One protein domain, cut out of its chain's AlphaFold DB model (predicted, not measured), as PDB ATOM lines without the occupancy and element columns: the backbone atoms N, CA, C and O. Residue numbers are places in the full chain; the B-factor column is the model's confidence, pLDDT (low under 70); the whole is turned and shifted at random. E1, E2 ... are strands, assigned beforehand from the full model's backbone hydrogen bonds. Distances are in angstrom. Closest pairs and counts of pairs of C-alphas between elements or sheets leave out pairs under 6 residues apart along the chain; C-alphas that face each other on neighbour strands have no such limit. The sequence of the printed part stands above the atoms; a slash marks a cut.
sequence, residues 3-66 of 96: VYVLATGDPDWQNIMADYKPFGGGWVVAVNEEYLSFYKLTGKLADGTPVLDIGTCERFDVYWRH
ATOM      1  N   VAL A   3      91.184  -4.379 224.207       95.75
ATOM      2  CA  VAL A   3      91.587  -4.634 225.592       95.75
ATOM      3  C   VAL A   3      91.382  -6.116 225.872       95.75
ATOM      4  O   VAL A   3      90.348  -6.675 225.501       95.75
ATOM      5  N   TYR A   4      92.368  -6.743 226.505       96.50
ATOM      6  CA  TYR A   4      92.226  -8.093 227.029       96.50
ATOM      7  C   TYR A   4      91.543  -8.025 228.395       96.50
ATOM      8  O   TYR A   4      92.086  -7.451 229.341       96.50
ATOM      9  N   VAL A   5      90.333  -8.566 228.475       94.69
ATOM     10  CA  VAL A   5      89.519  -8.583 229.686       94.69
ATOM     11  C   VAL A   5      89.796  -9.875 230.442       94.69
ATOM     12  O   VAL A   5      89.612 -10.963 229.898       94.69
ATOM     13  N   LEU A   6      90.246  -9.742 231.686       93.06
ATOM     14  CA  LEU A   6      90.418 -10.820 232.649       93.06
ATOM     15  C   LEU A   6      89.224 -10.837 233.598       93.06
ATOM     16  O   LEU A   6      88.968  -9.853 234.289       93.06
ATOM     17  N   ALA A   7      88.524 -11.963 233.652       86.81
ATOM     18  CA  ALA A   7      87.395 -12.195 234.543       86.81
ATOM     19  C   ALA A   7      87.839 -12.856 235.855       86.81
ATOM     20  O   ALA A   7      87.365 -13.928 236.233       86.81
ATOM     21  N   THR A   8      88.816 -12.261 236.546       81.31
ATOM     22  CA  THR A   8      89.337 -12.851 237.781       81.31
ATOM     23  C   THR A   8      88.233 -12.912 238.839       81.31
ATOM     24  O   THR A   8      87.742 -11.882 239.292       81.31
ATOM     25  N   GLY A   9      87.866 -14.123 239.263       72.62
ATOM     26  CA  GLY A   9      86.895 -14.342 240.340       72.62
ATOM     27  C   GLY A   9      85.426 -14.391 239.911       72.62
ATOM     28  O   GLY A   9      84.577 -14.557 240.783       72.62
ATOM     29  N   ASP A  10      85.128 -14.311 238.611       72.25
ATOM     30  CA  ASP A  10      83.775 -14.494 238.078       72.25
ATOM     31  C   ASP A  10      83.727 -15.759 237.192       72.25
ATOM     32  O   ASP A  10      84.300 -15.763 236.101       72.25
ATOM     33  N   PRO A  11      83.107 -16.860 237.661       69.12
ATOM     34  CA  PRO A  11      83.078 -18.130 236.936       69.12
ATOM     35  C   PRO A  11      82.177 -18.107 235.694       69.12
ATOM     36  O   PRO A  11      82.324 -18.977 234.834       69.12
ATOM     37  N   ASP A  12      81.268 -17.134 235.590       75.19
ATOM     38  CA  ASP A  12      80.329 -17.015 234.471       75.19
ATOM     39  C   ASP A  12      80.894 -16.152 233.334       75.19
ATOM     40  O   ASP A  12      80.351 -16.122 232.226       75.19
ATOM     41  N   TRP A  13      82.018 -15.479 233.580       75.31
ATOM     42  CA  TRP A  13      82.696 -14.647 232.600       75.31
ATOM     43  C   TRP A  13      83.926 -15.336 232.011       75.31
ATOM     44  O   TRP A  13      84.739 -15.954 232.694       75.31
ATOM     45  N   GLN A  14      84.087 -15.194 230.696       81.38
ATOM     46  CA  GLN A  14      85.269 -15.668 229.984       81.38
ATOM     47  C   GLN A  14      86.257 -14.525 229.776       81.38
ATOM     48  O   GLN A  14      85.870 -13.373 229.573       81.38
ATOM     49  N   ASN A  15      87.546 -14.865 229.756       90.69
ATOM     50  CA  ASN A  15      88.567 -13.931 229.309       90.69
ATOM     51  C   ASN A  15      88.381 -13.670 227.813       90.69
ATOM     52  O   ASN A  15      88.365 -14.610 227.015       90.69
ATOM     53  N   ILE A  16      88.250 -12.405 227.429       93.69
ATOM     54  CA  ILE A  16      87.903 -12.026 226.057       93.69
ATOM     55  C   ILE A  16      88.697 -10.818 225.581       93.69
ATOM     56  O   ILE A  16      89.139  -9.978 226.361       93.69
ATOM     57  N   MET A  17      88.827 -10.699 224.261       95.06
ATOM     58  CA  MET A  17      89.253  -9.458 223.623       95.06
ATOM     59  C   MET A  17      88.027  -8.608 223.305       95.06
ATOM     60  O   MET A  17      87.196  -9.006 222.488       95.06
ATOM     61  N   ALA A  18      87.943  -7.420 223.896       92.56
ATOM     62  CA  ALA A  18      86.814  -6.512 223.721       92.56
ATOM     63  C   ALA A  18      87.266  -5.113 223.279       92.56
ATOM     64  O   ALA A  18      88.408  -4.701 223.498       92.56
ATOM     65  N   ASP A  19      86.365  -4.390 222.614       93.44
ATOM     66  CA  ASP A  19      86.599  -3.016 222.177       93.44
ATOM     67  C   ASP A  19      86.076  -2.018 223.205       93.44
ATOM     68  O   ASP A  19      84.896  -2.011 223.539       93.44
ATOM     69  N   TYR A  20      86.959  -1.127 223.646       92.88
ATOM     70  CA  TYR A  20      86.614  -0.017 224.531       92.88
ATOM     71  C   TYR A  20      87.022   1.331 223.937       92.88
ATOM     72  O   TYR A  20      87.976   1.426 223.150       92.88
ATOM     73  N   LYS A  21      86.339   2.404 224.353       90.56
ATOM     74  CA  LYS A  21      86.735   3.779 224.026       90.56
ATOM     75  C   LYS A  21      87.817   4.259 225.012       90.56
ATOM     76  O   LYS A  21      87.586   4.187 226.217       90.56
ATOM     77  N   PRO A  22      88.996   4.725 224.558       90.62
ATOM     78  CA  PRO A  22      89.987   5.332 225.446       90.62
ATOM     79  C   PRO A  22      89.463   6.632 226.059       90.62
ATOM     80  O   PRO A  22      88.818   7.417 225.370       90.62
ATOM     81  N   PHE A  23      89.794   6.878 227.325       84.56
ATOM     82  CA  PHE A  23      89.345   8.065 228.062       84.56
ATOM     83  C   PHE A  23      90.491   8.856 228.722       84.56
ATOM     84  O   PHE A  23      90.285   9.896 229.342       84.56
ATOM     85  N   GLY A  24      91.733   8.402 228.525       84.69
ATOM     86  CA  GLY A  24      92.940   9.055 229.034       84.69
ATOM     87  C   GLY A  24      93.299   8.633 230.460       84.69
ATOM     88  O   GLY A  24      92.511   8.020 231.172       84.69
ATOM     89  N   GLY A  25      94.543   8.895 230.876       86.94
ATOM     90  CA  GLY A  25      95.018   8.549 232.226       86.94
ATOM     91  C   GLY A  25      94.959   7.053 232.572       86.94
ATOM     92  O   GLY A  25      94.861   6.714 233.745       86.94
ATOM     93  N   GLY A  26      94.976   6.172 231.565       92.06
ATOM     94  CA  GLY A  26      94.818   4.725 231.750       92.06
ATOM     95  C   GLY A  26      93.368   4.251 231.883       92.06
ATOM     96  O   GLY A  26      93.155   3.084 232.191       92.06
ATOM     97  N   TRP A  27      92.383   5.118 231.640       93.69
ATOM     98  CA  TRP A  27      90.966   4.767 231.686       93.69
ATOM     99  C   TRP A  27      90.404   4.412 230.312       93.69
ATOM    100  O   TRP A  27      90.799   4.971 229.279       93.69
ATOM    101  N   VAL A  28      89.435   3.503 230.327       93.81
ATOM    102  CA  VAL A  28      88.623   3.103 229.180       93.81
ATOM    103  C   VAL A  28      87.141   3.114 229.543       93.81
ATOM    104  O   VAL A  28      86.782   2.991 230.712       93.81
ATOM    105  N   VAL A  29      86.283   3.264 228.537       90.88
ATOM    106  CA  VAL A  29      84.831   3.383 228.702       90.88
ATOM    107  C   VAL A  29      84.121   2.329 227.871       90.88
ATOM    108  O   VAL A  29      84.353   2.230 226.660       90.88
ATOM    109  N   ALA A  30      83.254   1.561 228.530       88.62
ATOM    110  CA  ALA A  30      82.183   0.823 227.877       88.62
ATOM    111  C   ALA A  30      80.957   1.731 227.792       88.62
ATOM    112  O   ALA A  30      80.557   2.341 228.784       88.62
ATOM    113  N   VAL A  31      80.388   1.826 226.595       81.88
ATOM    114  CA  VAL A  31      79.185   2.616 226.334       81.88
ATOM    115  C   VAL A  31      78.029   1.647 226.159       81.88
ATOM    116  O   VAL A  31      78.082   0.791 225.277       81.88
ATOM    117  N   ASN A  32      77.011   1.788 226.994       77.88
ATOM    118  CA  ASN A  32      75.718   1.140 226.847       77.88
ATOM    119  C   ASN A  32      74.649   2.217 226.564       77.88
ATOM    120  O   ASN A  32      74.911   3.409 226.715       77.88
ATOM    121  N   GLU A  33      73.454   1.808 226.143       74.19
ATOM    122  CA  GLU A  33      72.328   2.712 225.886       74.19
ATOM    123  C   GLU A  33      71.856   3.441 227.158       74.19
ATOM    124  O   GLU A  33      71.378   4.574 227.084       74.19
ATOM    125  N   GLU A  34      72.023   2.816 228.326       71.62
ATOM    126  CA  GLU A  34      71.502   3.311 229.613       71.62
ATOM    127  C   GLU A  34      72.590   3.716 230.620       71.62
ATOM    128  O   GLU A  34      72.295   4.280 231.678       71.62
ATOM    129  N   TYR A  35      73.856   3.411 230.328       74.69
ATOM    130  CA  TYR A  35      74.964   3.734 231.221       74.69
ATOM    131  C   TYR A  35      76.321   3.781 230.519       74.69
ATOM    132  O   TYR A  35      76.555   3.152 229.486       74.69
ATOM    133  N   LEU A  36      77.254   4.501 231.140       85.62
ATOM    134  CA  LEU A  36      78.685   4.400 230.880       85.62
ATOM    135  C   LEU A  36      79.359   3.666 232.034       85.62
ATOM    136  O   LEU A  36      79.159   4.023 233.195       85.62
ATOM    137  N   SER A  37      80.231   2.718 231.713       89.19
ATOM    138  CA  SER A  37      81.112   2.087 232.695       89.19
ATOM    139  C   SER A  37      82.556   2.471 232.415       89.19
ATOM    140  O   SER A  37      83.088   2.198 231.335       89.19
ATOM    141  N   PHE A  38      83.186   3.117 233.392       92.00
ATOM    142  CA  PHE A  38      84.575   3.547 233.340       92.00
ATOM    143  C   PHE A  38      85.431   2.540 234.084       92.00
ATOM    144  O   PHE A  38      85.179   2.243 235.252       92.00
ATOM    145  N   TYR A  39      86.471   2.061 233.416       93.81
ATOM    146  CA  TYR A  39      87.396   1.081 233.958       93.81
ATOM    147  C   TYR A  39      88.819   1.599 233.865       93.81
ATOM    148  O   TYR A  39      89.251   2.081 232.812       93.81
ATOM    149  N   LYS A  40      89.573   1.460 234.950       95.69
ATOM    150  CA  LYS A  40      91.011   1.695 234.926       95.69
ATOM    151  C   LYS A  40      91.718   0.429 234.472       95.69
ATOM    152  O   LYS A  40      91.497  -0.647 235.025       95.69
ATOM    153  N   LEU A  41      92.571   0.558 233.461       96.38
ATOM    154  CA  LEU A  41      93.399  -0.548 232.995       96.38
ATOM    155  C   LEU A  41      94.312  -1.024 234.127       96.38
ATOM    156  O   LEU A  41      94.910  -0.216 234.839       96.38
ATOM    157  N   THR A  42      94.431  -2.338 234.268       96.50
ATOM    158  CA  THR A  42      95.161  -2.983 235.366       96.50
ATOM    159  C   THR A  42      96.572  -3.395 234.967       96.50
ATOM    160  O   THR A  42      97.413  -3.642 235.827       96.50
ATOM    161  N   GLY A  43      96.877  -3.427 233.668       95.38
ATOM    162  CA  GLY A  43      98.214  -3.760 233.197       95.38
ATOM    163  C   GLY A  43      98.334  -3.818 231.684       95.38
ATOM    164  O   GLY A  43      97.539  -3.230 230.945       95.38
ATOM    165  N   LYS A  44      99.365  -4.530 231.228       96.94
ATOM    166  CA  LYS A  44      99.622  -4.823 229.817       96.94
ATOM    167  C   LYS A  44     100.179  -6.238 229.672       96.94
ATOM    168  O   LYS A  44     100.938  -6.684 230.530       96.94
ATOM    169  N   LEU A  45      99.824  -6.913 228.583       94.75
ATOM    170  CA  LEU A  45     100.473  -8.147 228.146       94.75
ATOM    171  C   LEU A  45     101.876  -7.845 227.590       94.75
ATOM    172  O   LEU A  45     102.242  -6.688 227.370       94.75
ATOM    173  N   ALA A  46     102.662  -8.896 227.339       96.06
ATOM    174  CA  ALA A  46     104.029  -8.777 226.822       96.06
ATOM    175  C   ALA A  46     104.107  -8.089 225.445       96.06
ATOM    176  O   ALA A  46     105.096  -7.426 225.144       96.06
ATOM    177  N   ASP A  47     103.056  -8.210 224.631       95.94
ATOM    178  CA  ASP A  47     102.927  -7.547 223.328       95.94
ATOM    179  C   ASP A  47     102.448  -6.084 223.430       95.94
ATOM    180  O   ASP A  47     102.284  -5.401 222.421       95.94
ATOM    181  N   GLY A  48     102.230  -5.585 224.651       95.50
ATOM    182  CA  GLY A  48     101.743  -4.237 224.921       95.50
ATOM    183  C   GLY A  48     100.221  -4.098 224.930       95.50
ATOM    184  O   GLY A  48      99.737  -3.002 225.230       95.50
ATOM    185  N   THR A  49      99.467  -5.169 224.662       96.00
ATOM    186  CA  THR A  49      98.000  -5.155 224.717       96.00
ATOM    187  C   THR A  49      97.537  -4.765 226.121       96.00
ATOM    188  O   THR A  49      97.971  -5.382 227.097       96.00
ATOM    189  N   PRO A  50      96.672  -3.747 226.271       97.31
ATOM    190  CA  PRO A  50      96.178  -3.339 227.576       97.31
ATOM    191  C   PRO A  50      95.308  -4.431 228.201       97.31
ATOM    192  O   PRO A  50      94.512  -5.074 227.516       97.31
ATOM    193  N   VAL A  51      95.452  -4.599 229.511       97.00
ATOM    194  CA  VAL A  51      94.706  -5.572 230.310       97.00
ATOM    195  C   VAL A  51      93.735  -4.839 231.224       97.00
ATOM    196  O   VAL A  51      94.092  -3.835 231.847       97.00
ATOM    197  N   LEU A  52      92.516  -5.360 231.296       95.69
ATOM    198  CA  LEU A  52      91.484  -4.964 232.242       95.69
ATOM    199  C   LEU A  52      91.067  -6.192 233.045       95.69
ATOM    200  O   LEU A  52      90.420  -7.081 232.507       95.69
ATOM    201  N   ASP A  53      91.412  -6.232 234.326       94.12
ATOM    202  CA  ASP A  53      90.877  -7.228 235.253       94.12
ATOM    203  C   ASP A  53      89.616  -6.676 235.923       94.12
ATOM    204  O   ASP A  53      89.695  -5.775 236.758       94.12
ATOM    205  N   ILE A  54      88.447  -7.195 235.542       89.50
ATOM    206  CA  ILE A  54      87.159  -6.689 236.035       89.50
ATOM    207  C   ILE A  54      86.937  -6.967 237.525       89.50
ATOM    208  O   ILE A  54      86.173  -6.236 238.153       89.50
ATOM    209  N   GLY A  55      87.611  -7.968 238.098       86.81
ATOM    210  CA  GLY A  55      87.488  -8.322 239.511       86.81
ATOM    211  C   GLY A  55      88.304  -7.419 240.436       86.81
ATOM    212  O   GLY A  55      88.008  -7.325 241.625       86.81
ATOM    213  N   THR A  56      89.329  -6.744 239.904       89.38
ATOM    214  CA  THR A  56      90.278  -5.956 240.711       89.38
ATOM    215  C   THR A  56      90.428  -4.499 240.276       89.38
ATOM    216  O   THR A  56      91.054  -3.713 240.990       89.38
ATOM    217  N   CYS A  57      89.877  -4.107 239.126       91.75
ATOM    218  CA  CYS A  57      90.013  -2.743 238.623       91.75
ATOM    219  C   CYS A  57      89.274  -1.698 239.472       91.75
ATOM    220  O   CYS A  57      88.222  -1.945 240.063       91.75
ATOM    221  N   GLU A  58      89.797  -0.469 239.451       92.88
ATOM    222  CA  GLU A  58      88.995   0.699 239.805       92.88
ATOM    223  C   GLU A  58      87.910   0.881 238.735       92.88
ATOM    224  O   GLU A  58      88.210   1.017 237.541       92.88
ATOM    225  N   ARG A  59      86.653   0.900 239.178       91.56
ATOM    226  CA  ARG A  59      85.478   1.068 238.326       91.56
ATOM    227  C   ARG A  59      84.537   2.100 238.923       91.56
ATOM    228  O   ARG A  59      84.318   2.123 240.132       91.56
ATOM    229  N   PHE A  60      83.935   2.904 238.061       86.75
ATOM    230  CA  PHE A  60      82.722   3.632 238.402       86.75
ATOM    231  C   PHE A  60      81.766   3.626 237.215       86.75
ATOM    232  O   PHE A  60      82.182   3.618 236.055       86.75
ATOM    233  N   ASP A  61      80.479   3.615 237.524       85.19
ATOM    234  CA  ASP A  61      79.414   3.590 236.536       85.19
ATOM    235  C   ASP A  61      78.603   4.876 236.628       85.19
ATOM    236  O   ASP A  61      78.378   5.414 237.716       85.19
ATOM    237  N   VAL A  62      78.133   5.347 235.481       79.00
ATOM    238  CA  VAL A  62      77.195   6.457 235.388       79.00
ATOM    239  C   VAL A  62      75.971   5.975 234.645       79.00
ATOM    240  O   VAL A  62      76.051   5.639 233.470       79.00
ATOM    241  N   TYR A  63      74.856   5.941 235.364       74.38
ATOM    242  CA  TYR A  63      73.565   5.480 234.873       74.38
ATOM    243  C   TYR A  63      72.658   6.674 234.581       74.38
ATOM    244  O   TYR A  63      72.657   7.654 235.331       74.38
ATOM    245  N   TRP A  64      71.822   6.560 233.556       71.00
ATOM    246  CA  TRP A  64      70.710   7.477 233.319       71.00
ATOM    247  C   TRP A  64      69.440   6.693 232.989       71.00
ATOM    248  O   TRP A  64      69.475   5.591 232.457       71.00
ATOM    249  N   ARG A  65      68.286   7.274 233.327       59.19
ATOM    250  CA  ARG A  65      66.964   6.665 233.092       59.19
ATOM    251  C   ARG A  65      66.267   7.144 231.816       59.19
ATOM    252  O   ARG A  65      65.139   6.732 231.567       59.19
ATOM    253  N   HIS A  66      66.903   8.003 231.021       55.22
ATOM    254  CA  HIS A  66      66.320   8.573 229.804       55.22
ATOM    255  C   HIS A  66      67.248   8.324 228.612       55.22
ATOM    256  O   HIS A  66      68.435   8.608 228.703       55.22
TER     257      HIS A  66
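What this domain is: This is residues 3 to 66 of the 96 residues of an uncharacterized protein of Peribacillus asahii (UniProt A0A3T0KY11). A twisted slab of four strands, E3, E4, E5 and E7, meets a smaller sheet, E2, E1 and E6, at a corner where E2 runs on into E3 at 77 degrees. The loop of residues 7 to 15 reaches away from the larger sheet, and residues 64 to 66 trail past E7. The 64 printed residues hold no named helix and seven strands, E1 to E7 in chain order: all strand. The larger sheet, order E3, E4, E5, E7, is antiparallel; the smaller, E2, E1, E6, is mixed. The whole is compact, radius of gyration of the C-alphas 12.1 A, spanning 41 by 29 by 18 A.

Where its parts are: Find E5, residues 35 to 40, 16.6 A long, from C-alpha 35 at (74.964, 3.734, 231.221). Its neighbours are E4, residues 27 to 31, 13.1 A, and E7, residues 59 to 63, 13.2 A, ending at (73.565, 5.480, 234.873); look for E3, residues 21 to 24, as the neighbour of E4 at one edge of the sheet. The smaller sheet has E1, residues 3 to 6, beginning at (91.587, -4.634, 225.592), E2, residues 16 to 19, and E6, residues 50 to 53.

How they stand to each other: E3, E4 and E5 form a meander, each strand the antiparallel neighbour of the one before; look for N 21 and O 29 at 3.0 A, and N 28 and O 39 at 2.9 A. E7 is antiparallel to E5, with N 62 and O 36 at 2.8 A. E1 and E2 form a hairpin, with N 5 and O 16 at 2.8 A; E6 is parallel to E1, with N 6 and O 52 at 2.8 A. The closest C-alphas of E5 and E6, Lys 40 and Leu 52, are 7.2 A apart.

The domain as a whole: The farthest C-alphas, Ala 46 and His 66, are 41.6 A apart. The printed part has no cut and no long link. Look for pLDDT under 70 at residues 11, 65 and 66.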